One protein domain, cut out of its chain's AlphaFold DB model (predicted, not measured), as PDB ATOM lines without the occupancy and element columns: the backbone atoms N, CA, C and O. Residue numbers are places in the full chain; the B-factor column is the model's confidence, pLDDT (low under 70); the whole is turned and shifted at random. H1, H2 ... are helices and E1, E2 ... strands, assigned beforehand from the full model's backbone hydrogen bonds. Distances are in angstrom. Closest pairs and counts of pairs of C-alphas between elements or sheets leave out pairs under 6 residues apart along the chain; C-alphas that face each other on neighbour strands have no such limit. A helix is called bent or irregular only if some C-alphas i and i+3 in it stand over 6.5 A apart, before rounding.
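This is residues 17 to 140 of the 547 residues of an uncharacterized protein of Aegilops tauschii subsp. strangulata (UniProt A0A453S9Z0). One long, bent helix, H1, reaches out like an arm from a small body: residues 17 to 37 stick out, and H1b, its last part, lies by the hairpin of strands E1 and E2. This hairpin is in the middle of the body, with H2, H3 and H4 grouped at another side of it and H5 set off beyond the end of E2. The printed part has 124 residues, with named elements in the order H1, H2, H3, H4, E1, E2, H5; the two strands are antiparallel and the class is mostly helix. The whole is only just loose, close to extended, with a radius of gyration of the C-alphas of 20.5 A, and spans 77 by 39 by 26 A.

Begin with H1, residues 17 to 53, assigned as one helix by its hydrogen bonds but bent: C-alphas 40 and 43 are 6.6 A apart. Its arms, H1a, residues 17 to 40, and H1b, residues 43 to 53, stand at a shallow tilt of 27 degrees. Go on to H2, residues 68 to 80, which is apart from both arms. With its residues 75 to 79 alone it touches H3, residues 92 to 95; the closest C-alphas, of Ala 78 and Arg 94, are 5.1 A apart. H2 also touches H4, residues 97 to 106, at a steep tilt of 60 degrees, opposite ways; the closest C-alphas, of Met 71 and Phe 98, are 5.3 A apart. H3 and H4 only just touch, and only at the corner, with 3 pairs of C-alphas within 8 A, the closest those of Pro 93 and His 100 at 5.5 A. Next comes the hairpin of E1, residues 109 to 114, and E2, residues 117 to 122, antiparallel at 154 degrees; look for N 112 and O 119, 2.9 A apart, and N 119 and O 112, 2.8 A apart, within hydrogen-bond range. The closest C-alphas of H1b and E2, those of Pro 44 and Pro 118, are 7.4 A apart, and those of H4 and E1, Arg 103 and Phe 110, are also 7.4 A apart. H5, residues 125 to 134, touches no helix; its closest C-alpha to E2 is Val 128, 6.9 A from that of Val 122. Every O i to N i+4 pair is within hydrogen-bond range in H1a, H1b, H2 and H5, 4 of 6 are in H4, and H3 is too short for such a pair.

Find C-alpha 17 at (145.711, 146.607, 128.243); from there H1a runs 34.3 A to C-alpha 40, and H1b covers 15.4 A. H2 measures 18.3 A, H3 5.3 A and H4 14.3 A. E1 starts at C-alpha 109, at (188.068, 180.310, 145.476), and measures 16.6 A; E2 measures 16.4 A. H5 runs 12.6 A to C-alpha 134 at (179.804, 181.547, 162.436); it is neither bent nor irregular, but only just: C-alphas 131 and 134 are 6.4 A apart.

The two C-alphas farthest apart, those of Arg 17 and Thr 87, are 76.8 A apart; residues 84 to 90 stand free, as do residues 17 to 37. Without these stretches the body spans 40 by 34 by 24 A. The links H1 to H2 and H2 to H3 are long, with 14 and 11 residues. The printed part has no cut, its mean pLDDT is 89.3, and no printed residue is under 70.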
ATOM      1  N   ARG A  17     144.933 146.673 126.991       88.44
ATOM      2  CA  ARG A  17     145.711 146.607 128.243       88.44
ATOM      3  C   ARG A  17     147.219 146.573 127.970       88.44
ATOM      4  O   ARG A  17     147.956 147.334 128.592       88.44
ATOM      5  N   GLY A  18     147.668 145.764 127.010       88.75
ATOM      6  CA  GLY A  18     149.065 145.720 126.569       88.75
ATOM      7  C   GLY A  18     149.560 147.070 126.041       88.75
ATOM      8  O   GLY A  18     150.629 147.531 126.439       88.75
ATOM      9  N   LEU A  19     148.751 147.754 125.223       92.50
ATOM     10  CA  LEU A  19     149.042 149.099 124.722       92.50
ATOM     11  C   LEU A  19     149.172 150.116 125.868       92.50
ATOM     12  O   LEU A  19     150.136 150.877 125.904       92.50
ATOM     13  N   ALA A  20     148.246 150.110 126.830       92.62
ATOM     14  CA  ALA A  20     148.279 151.014 127.981       92.62
ATOM     15  C   ALA A  20     149.516 150.792 128.873       92.62
ATOM     16  O   ALA A  20     150.145 151.761 129.309       92.62
ATOM     17  N   VAL A  21     149.918 149.536 129.098       94.88
ATOM     18  CA  VAL A  21     151.161 149.193 129.815       94.88
ATOM     19  C   VAL A  21     152.395 149.647 129.026       94.88
ATOM     20  O   VAL A  21     153.292 150.264 129.598       94.88
ATOM     21  N   ALA A  22     152.435 149.434 127.707       94.81
ATOM     22  CA  ALA A  22     153.539 149.890 126.863       94.81
ATOM     23  C   ALA A  22     153.676 151.426 126.844       94.81
ATOM     24  O   ALA A  22     154.784 151.949 126.970       94.81
ATOM     25  N   VAL A  23     152.561 152.159 126.746       96.38
ATOM     26  CA  VAL A  23     152.543 153.632 126.768       96.38
ATOM     27  C   VAL A  23     152.971 154.170 128.133       96.38
ATOM     28  O   VAL A  23     153.825 155.052 128.194       96.38
ATOM     29  N   THR A  24     152.450 153.628 129.237       95.12
ATOM     30  CA  THR A  24     152.844 154.068 130.589       95.12
ATOM     31  C   THR A  24     154.314 153.761 130.893       95.12
ATOM     32  O   THR A  24     155.011 154.629 131.426       95.12
ATOM     33  N   ALA A  25     154.831 152.605 130.466       96.31
ATOM     34  CA  ALA A  25     156.257 152.285 130.537       96.31
ATOM     35  C   ALA A  25     157.113 153.252 129.694       96.31
ATOM     36  O   ALA A  25     158.128 153.754 130.179       96.31
ATOM     37  N   ALA A  26     156.690 153.584 128.469       96.94
ATOM     38  CA  ALA A  26     157.376 154.559 127.622       96.94
ATOM     39  C   ALA A  26     157.382 155.970 128.241       96.94
ATOM     40  O   ALA A  26     158.423 156.628 128.266       96.94
ATOM     41  N   CYS A  27     156.262 156.424 128.811       96.62
ATOM     42  CA  CYS A  27     156.182 157.691 129.541       96.62
ATOM     43  C   CYS A  27     157.101 157.715 130.773       96.62
ATOM     44  O   CYS A  27     157.766 158.724 131.018       96.62
ATOM     45  N   LEU A  28     157.192 156.609 131.522       97.06
ATOM     46  CA  LEU A  28     158.103 156.482 132.662       97.06
ATOM     47  C   LEU A  28     159.573 156.535 132.216       97.06
ATOM     48  O   LEU A  28     160.359 157.286 132.794       97.06
ATOM     49  N   LEU A  29     159.938 155.805 131.156       96.62
ATOM     50  CA  LEU A  29     161.283 155.827 130.571       96.62
ATOM     51  C   LEU A  29     161.665 157.228 130.071       96.62
ATOM     52  O   LEU A  29     162.769 157.695 130.356       96.62
ATOM     53  N   LEU A  30     160.749 157.933 129.399       96.75
ATOM     54  CA  LEU A  30     160.949 159.321 128.971       96.75
ATOM     55  C   LEU A  30     161.111 160.274 130.166       96.75
ATOM     56  O   LEU A  30     161.994 161.134 130.138       96.75
ATOM     57  N   HIS A  31     160.331 160.104 131.241       96.25
ATOM     58  CA  HIS A  31     160.501 160.895 132.464       96.25
ATOM     59  C   HIS A  31     161.874 160.648 133.102       96.25
ATOM     60  O   HIS A  31     162.580 161.603 133.428       96.25
ATOM     61  N   VAL A  32     162.295 159.387 133.243       96.19
ATOM     62  CA  VAL A  32     163.614 159.031 133.789       96.19
ATOM     63  C   VAL A  32     164.736 159.590 132.909       96.19
ATOM     64  O   VAL A  32     165.639 160.244 133.430       96.19
ATOM     65  N   ALA A  33     164.656 159.444 131.584       95.12
ATOM     66  CA  ALA A  33     165.637 160.001 130.652       95.12
ATOM     67  C   ALA A  33     165.727 161.537 130.741       95.12
ATOM     68  O   ALA A  33     166.830 162.094 130.761       95.12
ATOM     69  N   ALA A  34     164.593 162.235 130.874       94.69
ATOM     70  CA  ALA A  34     164.556 163.682 131.077       94.69
ATOM     71  C   ALA A  34     165.183 164.095 132.423       94.69
ATOM     72  O   ALA A  34     165.997 165.020 132.465       94.69
ATOM     73  N   ARG A  35     164.880 163.377 133.518       94.25
ATOM     74  CA  ARG A  35     165.485 163.597 134.847       94.25
ATOM     75  C   ARG A  35     166.998 163.381 134.840       94.25
ATOM     76  O   ARG A  35     167.725 164.191 135.410       94.25
ATOM     77  N   VAL A  36     167.467 162.318 134.188       92.38
ATOM     78  CA  VAL A  36     168.896 162.002 134.036       92.38
ATOM     79  C   VAL A  36     169.595 163.067 133.186       92.38
ATOM     80  O   VAL A  36     170.675 163.528 133.552       92.38
ATOM     81  N   THR A  37     168.963 163.539 132.110       91.88
ATOM     82  CA  THR A  37     169.509 164.610 131.257       91.88
ATOM     83  C   THR A  37     169.579 165.954 131.993       91.88
ATOM     84  O   THR A  37     170.587 166.655 131.900       91.88
ATOM     85  N   ASP A  38     168.567 166.309 132.792       91.81
ATOM     86  CA  ASP A  38     168.646 167.472 133.683       91.81
ATOM     87  C   ASP A  38     169.797 167.326 134.690       91.81
ATOM     88  O   ASP A  38     170.660 168.201 134.772       91.81
ATOM     89  N   ALA A  39     169.870 166.194 135.394       88.81
ATOM     90  CA  ALA A  39     170.881 165.949 136.419       88.81
ATOM     91  C   ALA A  39     172.326 165.936 135.885       88.81
ATOM     92  O   ALA A  39     173.215 166.476 136.542       88.81
ATOM     93  N   LEU A  40     172.567 165.345 134.709       89.56
ATOM     94  CA  LEU A  40     173.911 165.153 134.149       89.56
ATOM     95  C   LEU A  40     174.356 166.238 133.157       89.56
ATOM     96  O   LEU A  40     175.549 166.334 132.877       89.56
ATOM     97  N   TRP A  41     173.443 167.040 132.599       88.31
ATOM     98  CA  TRP A  41     173.779 168.014 131.549       88.31
ATOM     99  C   TRP A  41     173.325 169.437 131.875       88.31
ATOM    100  O   TRP A  41     174.136 170.367 131.831       88.31
ATOM    101  N   TRP A  42     172.054 169.629 132.240       90.19
ATOM    102  CA  TRP A  42     171.518 170.974 132.472       90.19
ATOM    103  C   TRP A  42     171.897 171.548 133.838       90.19
ATOM    104  O   TRP A  42     172.280 172.718 133.904       90.19
ATOM    105  N   ARG A  43     171.864 170.758 134.921       90.62
ATOM    106  CA  ARG A  43     172.291 171.217 136.254       90.62
ATOM    107  C   ARG A  43     173.765 171.625 136.294       90.62
ATOM    108  O   ARG A  43     173.999 172.759 136.715       90.62
ATOM    109  N   PRO A  44     174.744 170.820 135.821       90.31
ATOM    110  CA  PRO A  44     176.149 171.218 135.867       90.31
ATOM    111  C   PRO A  44     176.399 172.528 135.117       90.31
ATOM    112  O   PRO A  44     176.929 173.471 135.696       90.31
ATOM    113  N   ARG A  45     175.884 172.656 133.885       89.81
ATOM    114  CA  ARG A  45     176.018 173.876 133.068       89.81
ATOM    115  C   ARG A  45     175.357 175.107 133.697       89.81
ATOM    116  O   ARG A  45     175.914 176.200 133.634       89.81
ATOM    117  N   ARG A  46     174.182 174.956 134.324       92.31
ATOM    118  CA  ARG A  46     173.505 176.053 135.043       92.31
ATOM    119  C   ARG A  46     174.286 176.502 136.279       92.31
ATOM    120  O   ARG A  46     174.327 177.697 136.555       92.31
ATOM    121  N   LEU A  47     174.896 175.565 137.004       92.31
ATOM    122  CA  LEU A  47     175.702 175.841 138.196       92.31
ATOM    123  C   LEU A  47     177.050 176.475 137.819       92.31
ATOM    124  O   LEU A  47     177.424 177.488 138.403       92.31
ATOM    125  N   GLU A  48     177.715 175.969 136.779       91.44
ATOM    126  CA  GLU A  48     178.916 176.567 136.180       91.44
ATOM    127  C   GLU A  48     178.659 178.023 135.758       91.44
ATOM    128  O   GLU A  48     179.377 178.931 136.174       91.44
ATOM    129  N   ALA A  49     177.562 178.279 135.034       91.75
ATOM    130  CA  ALA A  49     177.159 179.629 134.641       91.75
ATOM    131  C   ALA A  49     176.754 180.529 135.828       91.75
ATOM    132  O   ALA A  49     176.940 181.745 135.759       91.75
ATOM    133  N   HIS A  50     176.203 179.972 136.913       94.00
ATOM    134  CA  HIS A  50     175.864 180.723 138.127       94.00
ATOM    135  C   HIS A  50     177.126 181.200 138.863       94.00
ATOM    136  O   HIS A  50     177.238 182.386 139.168       94.00
ATOM    137  N   PHE A  51     178.095 180.307 139.079       93.12
ATOM    138  CA  PHE A  51     179.365 180.646 139.725       93.12
ATOM    139  C   PHE A  51     180.243 181.553 138.850       93.12
ATOM    140  O   PHE A  51     180.802 182.526 139.358       93.12
ATOM    141  N   ALA A  52     180.267 181.347 137.528       91.69
ATOM    142  CA  ALA A  52     180.986 182.226 136.603       91.69
ATOM    143  C   ALA A  52     180.469 183.679 136.644       91.69
ATOM    144  O   ALA A  52     181.267 184.616 136.616       91.69
ATOM    145  N   ARG A  53     179.150 183.889 136.795       94.25
ATOM    146  CA  ARG A  53     178.545 185.226 137.002       94.25
ATOM    147  C   ARG A  53     178.932 185.877 138.335       94.25
ATOM    148  O   ARG A  53     178.799 187.088 138.467       94.25
ATOM    149  N   GLN A  54     179.403 185.096 139.307       92.44
ATOM    150  CA  GLN A  54     179.934 185.563 140.595       92.44
ATOM    151  C   GLN A  54     181.467 185.720 140.573       92.44
ATOM    152  O   GLN A  54     182.073 185.962 141.612       92.44
ATOM    153  N   GLY A  55     182.112 185.552 139.410       91.44
ATOM    154  CA  GLY A  55     183.571 185.595 139.254       91.44
ATOM    155  C   GLY A  55     184.300 184.311 139.673       91.44
ATOM    156  O   GLY A  55     185.508 184.202 139.460       91.44
ATOM    157  N   VAL A  56     183.593 183.315 140.217       92.81
ATOM    158  CA  VAL A  56     184.169 182.024 140.613       92.81
ATOM    159  C   VAL A  56     184.360 181.156 139.369       92.81
ATOM    160  O   VAL A  56     183.401 180.789 138.692       92.81
ATOM    161  N   ARG A  57     185.617 180.817 139.071       92.00
ATOM    162  CA  ARG A  57     186.017 179.977 137.926       92.00
ATOM    163  C   ARG A  57     186.503 178.602 138.401       92.00
ATOM    164  O   ARG A  57     186.603 178.354 139.599       92.00
ATOM    165  N   GLY A  58     186.797 177.698 137.474       91.25
ATOM    166  CA  GLY A  58     187.311 176.358 137.769       91.25
ATOM    167  C   GLY A  58     187.550 175.543 136.495       91.25
ATOM    168  O   GLY A  58     187.285 176.053 135.401       91.25
ATOM    169  N   PRO A  59     188.046 174.295 136.601       90.94
ATOM    170  CA  PRO A  59     188.010 173.341 135.494       90.94
ATOM    171  C   PRO A  59     186.568 173.158 134.972       90.94
ATOM    172  O   PRO A  59     185.645 173.006 135.781       90.94
ATOM    173  N   PRO A  60     186.352 173.154 133.642       87.06
ATOM    174  CA  PRO A  60     185.018 173.061 133.055       87.06
ATOM    175  C   PRO A  60     184.383 171.685 133.288       87.06
ATOM    176  O   PRO A  60     185.084 170.675 133.422       87.06
ATOM    177  N   TYR A  61     183.049 171.615 133.297       86.62
ATOM    178  CA  TYR A  61     182.365 170.338 133.509       86.62
ATOM    179  C   TYR A  61     182.593 169.356 132.344       86.62
ATOM    180  O   TYR A  61     182.202 169.599 131.199       86.62
ATOM    181  N   ARG A  62     183.176 168.190 132.652       85.75
ATOM    182  CA  ARG A  62     183.314 167.051 131.732       85.75
ATOM    183  C   ARG A  62     182.263 165.994 132.079       85.75
ATOM    184  O   ARG A  62     182.206 165.539 133.219       85.75
ATOM    185  N   PHE A  63     181.454 165.594 131.096       81.38
ATOM    186  CA  PHE A  63     180.320 164.678 131.277       81.38
ATOM    187  C   PHE A  63     180.693 163.396 132.041       81.38
ATOM    188  O   PHE A  63     181.728 162.789 131.759       81.38
ATOM    189  N   LEU A  64     179.847 163.014 133.008       73.81
ATOM    190  CA  LEU A  64     179.976 161.892 133.962       73.81
ATOM    191  C   LEU A  64     181.214 161.880 134.882       73.81
ATOM    192  O   LEU A  64     181.100 161.447 136.023       73.81
ATOM    193  N   VAL A  65     182.375 162.359 134.434       77.75
ATOM    194  CA  VAL A  65     183.670 162.212 135.128       77.75
ATOM    195  C   VAL A  65     184.060 163.457 135.936       77.75
ATOM    196  O   VAL A  65     184.785 163.355 136.927       77.75
ATOM    197  N   GLY A  66     183.596 164.642 135.534       84.19
ATOM    198  CA  GLY A  66     184.070 165.909 136.089       84.19
ATOM    199  C   GLY A  66     185.581 166.095 135.889       84.19
ATOM    200  O   GLY A  66     186.156 165.634 134.901       84.19
ATOM    201  N   CYS A  67     186.247 166.740 136.847       87.06
ATOM    202  CA  CYS A  67     187.694 166.979 136.809       87.06
ATOM    203  C   CYS A  67     188.515 165.886 137.526       87.06
ATOM    204  O   CYS A  67     189.726 166.030 137.693       87.06
ATOM    205  N   VAL A  68     187.890 164.776 137.947       86.44
ATOM    206  CA  VAL A  68     188.534 163.729 138.770       86.44
ATOM    207  C   VAL A  68     189.753 163.103 138.077       86.44
ATOM    208  O   VAL A  68     190.770 162.870 138.724       86.44
ATOM    209  N   ARG A  69     189.717 162.890 136.752       87.31
ATOM    210  CA  ARG A  69     190.879 162.358 136.005       87.31
ATOM    211  C   ARG A  69     192.078 163.312 135.992       87.31
ATOM    212  O   ARG A  69     193.210 162.849 136.068       87.31
ATOM    213  N   GLU A  70     191.839 164.620 135.919       90.19
ATOM    214  CA  GLU A  70     192.898 165.639 135.990       90.19
ATOM    215  C   GLU A  70     193.445 165.755 137.417       90.19
ATOM    216  O   GLU A  70     194.656 165.819 137.610       90.19
ATOM    217  N   MET A  71     192.565 165.673 138.419       89.44
ATOM    218  CA  MET A  71     192.936 165.616 139.834       89.44
ATOM    219  C   MET A  71     193.883 164.440 140.128       89.44
ATOM    220  O   MET A  71     194.928 164.634 140.746       89.44
ATOM    221  N   VAL A  72     193.551 163.236 139.644       89.69
ATOM    222  CA  VAL A  72     194.385 162.031 139.797       89.69
ATOM    223  C   VAL A  72     195.709 162.160 139.040       89.69
ATOM    224  O   VAL A  72     196.751 161.831 139.601       89.69
ATOM    225  N   ALA A  73     195.704 162.688 137.811       91.50
ATOM    226  CA  ALA A  73     196.931 162.890 137.033       91.50
ATOM    227  C   ALA A  73     197.911 163.857 137.727       91.50
ATOM    228  O   ALA A  73     199.089 163.533 137.876       91.50
ATOM    229  N   LEU A  74     197.417 164.998 138.226       92.12
ATOM    230  CA  LEU A  74     198.221 165.981 138.964       92.12
ATOM    231  C   LEU A  74     198.783 165.401 140.275       92.12
ATOM    232  O   LEU A  74     199.931 165.672 140.626       92.12
ATOM    233  N   MET A  75     198.006 164.575 140.987       91.88
ATOM    234  CA  MET A  75     198.469 163.881 142.198       91.88
ATOM    235  C   MET A  75     199.543 162.824 141.906       91.88
ATOM    236  O   MET A  75     200.526 162.732 142.646       91.88
ATOM    237  N   ALA A  76     199.385 162.050 140.829       91.62
ATOM    238  CA  ALA A  76     200.366 161.056 140.399       91.62
ATOM    239  C   ALA A  76     201.694 161.719 139.993       91.62
ATOM    240  O   ALA A  76     202.750 161.333 140.495       91.62
ATOM    241  N   GLU A  77     201.649 162.773 139.169       91.56
ATOM    242  CA  GLU A  77     202.840 163.521 138.744       91.56
ATOM    243  C   GLU A  77     203.600 164.132 139.936       91.56
ATOM    244  O   GLU A  77     204.831 164.073 139.998       91.56
ATOM    245  N   ALA A  78     202.878 164.695 140.909       89.25
ATOM    246  CA  ALA A  78     203.477 165.310 142.091       89.25
ATOM    247  C   ALA A  78     204.020 164.296 143.112       89.25
ATOM    248  O   ALA A  78     204.924 164.623 143.883       89.25
ATOM    249  N   THR A  79     203.494 163.069 143.115       86.81
ATOM    250  CA  THR A  79     203.983 161.979 143.969       86.81
ATOM    251  C   THR A  79     205.209 161.294 143.357       86.81
ATOM    252  O   THR A  79     206.138 160.960 144.095       86.81
ATOM    253  N   ALA A  80     205.255 161.151 142.028       87.75
ATOM    254  CA  ALA A  80     206.370 160.538 141.302       87.75
ATOM    255  C   ALA A  80     207.687 161.331 141.417       87.75
ATOM    256  O   ALA A  80     208.763 160.741 141.490       87.75
ATOM    257  N   LYS A  81     207.622 162.666 141.464       84.19
ATOM    258  CA  LYS A  81     208.804 163.526 141.663       84.19
ATOM    259  C   LYS A  81     209.217 163.520 143.143       84.19
ATOM    260  O   LYS A  81     208.327 163.544 143.991       84.19
ATOM    261  N   PRO A  82     210.512 163.524 143.506       80.00
ATOM    262  CA  PRO A  82     210.932 163.681 144.901       80.00
ATOM    263  C   PRO A  82     210.581 165.076 145.445       80.00
ATOM    264  O   PRO A  82     210.334 166.018 144.691       80.00
ATOM    265  N   MET A  83     210.547 165.215 146.771       77.88
ATOM    266  CA  MET A  83     210.292 166.502 147.424       77.88
ATOM    267  C   MET A  83     211.578 167.337 147.458       77.88
ATOM    268  O   MET A  83     212.563 166.925 148.064       77.88
ATOM    269  N   SER A  84     211.562 168.504 146.809       73.75
ATOM    270  CA  SER A  84     212.756 169.329 146.576       73.75
ATOM    271  C   SER A  84     212.581 170.759 147.105       73.75
ATOM    272  O   SER A  84     211.663 171.446 146.655       73.75
ATOM    273  N   PRO A  85     213.467 171.253 147.997       80.50
ATOM    274  CA  PRO A  85     214.499 170.509 148.729       80.50
ATOM    275  C   PRO A  85     213.923 169.424 149.651       80.50
ATOM    276  O   PRO A  85     212.822 169.581 150.180       80.50
ATOM    277  N   ALA A  86     214.704 168.373 149.923       73.25
ATOM    278  CA  ALA A  86     214.311 167.273 150.817       73.25
ATOM    279  C   ALA A  86     214.079 167.710 152.280       73.25
ATOM    280  O   ALA A  86     213.429 167.010 153.048       73.25
ATOM    281  N   THR A  87     214.588 168.885 152.662       76.75
ATOM    282  CA  THR A  87     214.386 169.530 153.968       76.75
ATOM    283  C   THR A  87     213.179 170.472 154.014       76.75
ATOM    284  O   THR A  87     212.920 171.081 155.049       76.75
ATOM    285  N   SER A  88     212.443 170.645 152.912       78.31
ATOM    286  CA  SER A  88     211.336 171.603 152.857       78.31
ATOM    287  C   SER A  88     210.087 171.096 153.589       78.31
ATOM    288  O   SER A  88     209.666 169.953 153.439       78.31
ATOM    289  N   HIS A  89     209.440 171.974 154.358       82.38
ATOM    290  CA  HIS A  89     208.172 171.669 155.040       82.38
ATOM    291  C   HIS A  89     206.928 171.953 154.174       82.38
ATOM    292  O   HIS A  89     205.798 171.730 154.604       82.38
ATOM    293  N   ASN A  90     207.108 172.446 152.943       82.31
ATOM    294  CA  ASN A  90     206.014 172.821 152.047       82.31
ATOM    295  C   ASN A  90     205.425 171.596 151.324       82.31
ATOM    296  O   ASN A  90     205.659 171.391 150.136       82.31
ATOM    297  N   ALA A  91     204.667 170.769 152.045       83.88
ATOM    298  CA  ALA A  91     204.070 169.544 151.505       83.88
ATOM    299  C   ALA A  91     202.865 169.779 150.566       83.88
ATOM    300  O   ALA A  91     202.472 168.866 149.838       83.88
ATOM    301  N   LEU A  92     202.276 170.984 150.541       84.25
ATOM    302  CA  LEU A  92     201.045 171.278 149.787       84.25
ATOM    303  C   LEU A  92     201.127 170.971 148.274       84.25
ATOM    304  O   LEU A  92     200.186 170.358 147.770       84.25
ATOM    305  N   PRO A  93     202.216 171.293 147.539       86.19
ATOM    306  CA  PRO A  93     202.359 170.937 146.125       86.19
ATOM    307  C   PRO A  93     202.383 169.430 145.843       86.19
ATOM    308  O   PRO A  93     202.158 169.044 144.701       86.19
ATOM    309  N   ARG A  94     202.668 168.599 146.857       87.19
ATOM    310  CA  ARG A  94     202.722 167.133 146.773       87.19
ATOM    311  C   ARG A  94     201.405 166.496 147.219       87.19
ATOM    312  O   ARG A  94     200.831 165.699 146.490       87.19
ATOM    313  N   VAL A  95     200.934 166.860 148.412       87.00
ATOM    314  CA  VAL A  95     199.782 166.228 149.084       87.00
ATOM    315  C   VAL A  95     198.441 166.733 148.539       87.00
ATOM    316  O   VAL A  95     197.458 166.002 148.552       87.00
ATOM    317  N   LEU A  96     198.396 167.967 148.028       88.81
ATOM    318  CA  LEU A  96     197.211 168.581 147.421       88.81
ATOM    319  C   LEU A  96     197.596 169.246 146.090       88.81
ATOM    320  O   LEU A  96     197.316 170.421 145.843       88.81
ATOM    321  N   ALA A  97     198.267 168.482 145.222       91.06
ATOM    322  CA  ALA A  97     198.842 168.964 143.966       91.06
ATOM    323  C   ALA A  97     197.818 169.667 143.059       91.06
ATOM    324  O   ALA A  97     198.077 170.765 142.564       91.06
ATOM    325  N   PHE A  98     196.628 169.076 142.910       90.44
ATOM    326  CA  PHE A  98     195.518 169.644 142.138       90.44
ATOM    327  C   PHE A  98     195.069 171.010 142.676       90.44
ATOM    328  O   PHE A  98     194.875 171.944 141.904       90.44
ATOM    329  N   TYR A  99     194.970 171.158 143.999       90.50
ATOM    330  CA  TYR A  99     194.595 172.407 144.660       90.50
ATOM    331  C   TYR A  99     195.689 173.463 144.492       90.50
ATOM    332  O   TYR A  99     195.401 174.598 144.133       90.50
ATOM    333  N   HIS A 100     196.958 173.089 144.689       90.75
ATOM    334  CA  HIS A 100     198.099 173.984 144.481       90.75
ATOM    335  C   HIS A 100     198.218 174.463 143.021       90.75
ATOM    336  O   HIS A 100     198.598 175.612 142.791       90.75
ATOM    337  N   TYR A 101     197.868 173.616 142.050       92.31
ATOM    338  CA  TYR A 101     197.812 173.963 140.629       92.31
ATOM    339  C   TYR A 101     196.615 174.875 140.308       92.31
ATOM    340  O   TYR A 101     196.803 176.006 139.859       92.31
ATOM    341  N   TRP A 102     195.388 174.443 140.609       93.44
ATOM    342  CA  TRP A 102     194.167 175.192 140.294       93.44
ATOM    343  C   TRP A 102     194.059 176.526 141.048       93.44
ATOM    344  O   TRP A 102     193.624 177.511 140.450       93.44
ATOM    345  N   ARG A 103     194.571 176.628 142.285       92.12
ATOM    346  CA  ARG A 103     194.652 177.898 143.033       92.12
ATOM    347  C   ARG A 103     195.474 178.973 142.311       92.12
ATOM    348  O   ARG A 103     195.185 180.155 142.471       92.12
ATOM    349  N   LYS A 104     196.482 178.595 141.513       91.75
ATOM    350  CA  LYS A 104     197.293 179.550 140.729       91.75
ATOM    351  C   LYS A 104     196.583 180.065 139.476       91.75
ATOM    352  O   LYS A 104     196.917 181.144 139.008       91.75
ATOM    353  N   ILE A 105     195.638 179.296 138.934       94.50
ATOM    354  CA  ILE A 105     194.980 179.576 137.646       94.50
ATOM    355  C   ILE A 105     193.615 180.243 137.857       94.50
ATOM    356  O   ILE A 105     193.261 181.186 137.151       94.50
ATOM    357  N   TYR A 106     192.849 179.773 138.844       92.25
ATOM    358  CA  TYR A 106     191.489 180.247 139.115       92.25
ATOM    359  C   TYR A 106     191.394 181.183 140.328       92.25
ATOM    360  O   TYR A 106     190.440 181.954 140.404       92.25
ATOM    361  N   GLY A 107     192.392 181.177 141.221       91.50
ATOM    362  CA  GLY A 107     192.449 182.019 142.421       91.50
ATOM    363  C   GLY A 107     192.157 181.258 143.726       91.50
ATOM    364  O   GLY A 107     192.138 180.027 143.737       91.50
ATOM    365  N   PRO A 108     191.952 181.963 144.856       90.50
ATOM    366  CA  PRO A 108     191.732 181.338 146.163       90.50
ATOM    367  C   PRO A 108     190.385 180.608 146.288       90.50
ATOM    368  O   PRO A 108     190.265 179.724 147.129       90.50
ATOM    369  N   THR A 109     189.395 180.940 145.459       93.12
ATOM    370  CA  THR A 109     188.068 180.310 145.476       93.12
ATOM    371  C   THR A 109     187.729 179.807 144.080       93.12
ATOM    372  O   THR A 109     187.713 180.593 143.134       93.12
ATOM    373  N   PHE A 110     187.480 178.503 143.939       93.81
ATOM    374  CA  PHE A 110     187.255 177.867 142.638       93.81
ATOM    375  C   PHE A 110     186.321 176.651 142.710       93.81
ATOM    376  O   PHE A 110     186.197 175.993 143.744       93.81
ATOM    377  N   LEU A 111     185.646 176.354 141.602       93.81
ATOM    378  CA  LEU A 111     184.679 175.257 141.486       93.81
ATOM    379  C   LEU A 111     185.354 173.976 140.972       93.81
ATOM    380  O   LEU A 111     186.116 174.042 140.013       93.81
ATOM    381  N   ILE A 112     185.062 172.813 141.560       92.38
ATOM    382  CA  ILE A 112     185.535 171.498 141.080       92.38
ATOM    383  C   ILE A 112     184.382 170.496 140.944       92.38
ATOM    384  O   ILE A 112     183.354 170.632 141.606       92.38
ATOM    385  N   TRP A 113     184.551 169.484 140.092       91.25
ATOM    386  CA  TRP A 113     183.493 168.551 139.681       91.25
ATOM    387  C   TRP A 113     183.830 167.098 140.022       91.25
ATOM    388  O   TRP A 113     184.768 166.527 139.459       91.25
ATOM    389  N   PHE A 114     183.023 166.487 140.891       86.25
ATOM    390  CA  PHE A 114     183.062 165.060 141.221       86.25
ATOM    391  C   PHE A 114     181.882 164.373 140.538       86.25
ATOM    392  O   PHE A 114     180.773 164.326 141.073       86.25
ATOM    393  N   GLY A 115     182.101 163.918 139.302       86.00
ATOM    394  CA  GLY A 115     180.997 163.610 138.396       86.00
ATOM    395  C   GLY A 115     180.063 164.824 138.252       86.00
ATOM    396  O   GLY A 115     180.568 165.944 138.145       86.00
ATOM    397  N   PRO A 116     178.725 164.659 138.256       85.69
ATOM    398  CA  PRO A 116     177.778 165.777 138.158       85.69
ATOM    399  C   PRO A 116     177.730 166.669 139.414       85.69
ATOM    400  O   PRO A 116     177.117 167.734 139.371       85.69
ATOM    401  N   THR A 117     178.350 166.261 140.527       86.31
ATOM    402  CA  THR A 117     178.292 166.986 141.803       86.31
ATOM    403  C   THR A 117     179.383 168.063 141.867       86.31
ATOM    404  O   THR A 117     180.572 167.720 141.899       86.31
ATOM    405  N   PRO A 118     179.029 169.362 141.923       89.88
ATOM    406  CA  PRO A 118     180.003 170.420 142.152       89.88
ATOM    407  C   PRO A 118     180.480 170.416 143.607       89.88
ATOM    408  O   PRO A 118     179.740 170.052 144.521       89.88
ATOM    409  N   ARG A 119     181.693 170.914 143.839       90.50
ATOM    410  CA  ARG A 119     182.185 171.315 145.160       90.50
ATOM    411  C   ARG A 119     182.850 172.679 145.029       90.50
ATOM    412  O   ARG A 119     183.679 172.882 144.142       90.50
ATOM    413  N   LEU A 120     182.480 173.616 145.897       92.44
ATOM    414  CA  LEU A 120     183.138 174.915 145.979       92.44
ATOM    415  C   LEU A 120     184.371 174.781 146.876       92.44
ATOM    416  O   LEU A 120     184.260 174.385 148.033       92.44
ATOM    417  N   THR A 121     185.538 175.103 146.336       92.69
ATOM    418  CA  THR A 121     186.797 175.151 147.083       92.69
ATOM    419  C   THR A 121     187.046 176.586 147.526       92.69
ATOM    420  O   THR A 121     186.987 177.488 146.692       92.69
ATOM    421  N   VAL A 122     187.331 176.800 148.813       92.44
ATOM    422  CA  VAL A 122     187.547 178.127 149.414       92.44
ATOM    423  C   VAL A 122     188.865 178.124 150.187       92.44
ATOM    424  O   VAL A 122     189.062 177.286 151.064       92.44
ATOM    425  N   ALA A 123     189.761 179.059 149.864       90.44
ATOM    426  CA  ALA A 123     191.044 179.262 150.547       90.44
ATOM    427  C   ALA A 123     191.100 180.551 151.387       90.44
ATOM    428  O   ALA A 123     192.141 180.853 151.971       90.44
ATOM    429  N   ASP A 124     190.027 181.342 151.386       90.69
ATOM    430  CA  ASP A 124     189.955 182.616 152.097       90.69
ATOM    431  C   ASP A 124     189.748 182.408 153.615       90.69
ATOM    432  O   ASP A 124     188.790 181.729 153.993       90.69
ATOM    433  N   PRO A 125     190.600 182.966 154.501       91.25
ATOM    434  CA  PRO A 125     190.499 182.730 155.941       91.25
ATOM    435  C   PRO A 125     189.217 183.255 156.597       91.25
ATOM    436  O   PRO A 125     188.776 182.672 157.587       91.25
ATOM    437  N   GLU A 126     188.619 184.332 156.083       91.56
ATOM    438  CA  GLU A 126     187.408 184.921 156.663       91.56
ATOM    439  C   GLU A 126     186.182 184.088 156.293       91.56
ATOM    440  O   GLU A 126     185.415 183.708 157.177       91.56
ATOM    441  N   LEU A 127     186.061 183.686 155.022       91.19
ATOM    442  CA  LEU A 127     185.021 182.757 154.573       91.19
ATOM    443  C   LEU A 127     185.172 181.371 155.215       91.19
ATOM    444  O   LEU A 127     184.178 180.781 155.628       91.19
ATOM    445  N   VAL A 128     186.396 180.849 155.354       92.00
ATOM    446  CA  VAL A 128     186.658 179.581 156.064       92.00
ATOM    447  C   VAL A 128     186.233 179.689 157.532       92.00
ATOM    448  O   VAL A 128     185.547 178.800 158.036       92.00
ATOM    449  N   ARG A 129     186.568 180.790 158.218       92.00
ATOM    450  CA  ARG A 129     186.113 181.043 159.593       92.00
ATOM    451  C   ARG A 129     184.588 181.148 159.679       92.00
ATOM    452  O   ARG A 129     184.000 180.631 160.627       92.00
ATOM    453  N   GLU A 130     183.950 181.798 158.711       91.50
ATOM    454  CA  GLU A 130     182.496 181.934 158.674       91.50
ATOM    455  C   GLU A 130     181.801 180.579 158.469       91.50
ATOM    456  O   GLU A 130     180.866 180.265 159.201       91.50
ATOM    457  N   ILE A 131     182.295 179.754 157.540       90.75
ATOM    458  CA  ILE A 131     181.774 178.410 157.249       90.75
ATOM    459  C   ILE A 131     181.903 177.487 158.469       90.75
ATOM    460  O   ILE A 131     180.930 176.839 158.844       90.75
ATOM    461  N   PHE A 132     183.081 177.428 159.101       88.06
ATOM    462  CA  PHE A 132     183.350 176.457 160.170       88.06
ATOM    463  C   PHE A 132     182.972 176.914 161.585       88.06
ATOM    464  O   PHE A 132     182.906 176.062 162.468       88.06
ATOM    465  N   LEU A 133     182.742 178.213 161.825       88.12
ATOM    466  CA  LEU A 133     182.345 178.735 163.143       88.12
ATOM    467  C   LEU A 133     181.007 179.484 163.089       88.12
ATOM    468  O   LEU A 133     180.045 179.061 163.718       88.12
ATOM    469  N   THR A 134     180.933 180.595 162.350       90.00
ATOM    470  CA  THR A 134     179.804 181.547 162.436       90.00
ATOM    471  C   THR A 134     178.498 181.005 161.854       90.00
ATOM    472  O   THR A 134     177.420 181.376 162.309       90.00
ATOM    473  N   ARG A 135     178.579 180.157 160.825       87.19
ATOM    474  CA  ARG A 135     177.435 179.554 160.126       87.19
ATOM    475  C   ARG A 135     177.533 178.026 160.071       87.19
ATOM    476  O   ARG A 135     176.958 177.421 159.172       87.19
ATOM    477  N   ALA A 136     178.226 177.406 161.030       82.44
ATOM    478  CA  ALA A 136     178.462 175.958 161.072       82.44
ATOM    479  C   ALA A 136     177.165 175.125 161.000       82.44
ATOM    480  O   ALA A 136     177.122 174.117 160.307       82.44
ATOM    481  N   GLU A 137     176.086 175.588 161.636       81.75
ATOM    482  CA  GLU A 137     174.753 174.959 161.602       81.75
ATOM    483  C   GLU A 137     174.116 174.924 160.199       81.75
ATOM    484  O   GLU A 137     173.249 174.098 159.931       81.75
ATOM    485  N   ALA A 138     174.550 175.796 159.282       83.31
ATOM    486  CA  ALA A 138     174.097 175.817 157.891       83.31
ATOM    487  C   ALA A 138     174.948 174.930 156.958       83.31
ATOM    488  O   ALA A 138     174.675 174.874 155.756       83.31
ATOM    489  N   PHE A 139     175.978 174.260 157.486       81.31
ATOM    490  CA  PHE A 139     176.887 173.392 156.743       81.31
ATOM    491  C   PHE A 139     176.968 172.008 157.395       81.31
ATOM    492  O   PHE A 139     177.829 171.740 158.235       81.31
ATOM    493  N   ASP A 140     176.093 171.105 156.945       73.50
ATOM    494  CA  ASP A 140     176.232 169.673 157.211       73.50
ATOM    495  C   ASP A 140     177.625 169.161 156.814       73.50
ATOM    496  O   ASP A 140     178.314 169.702 155.939       73.50
TER     497      ASP A 140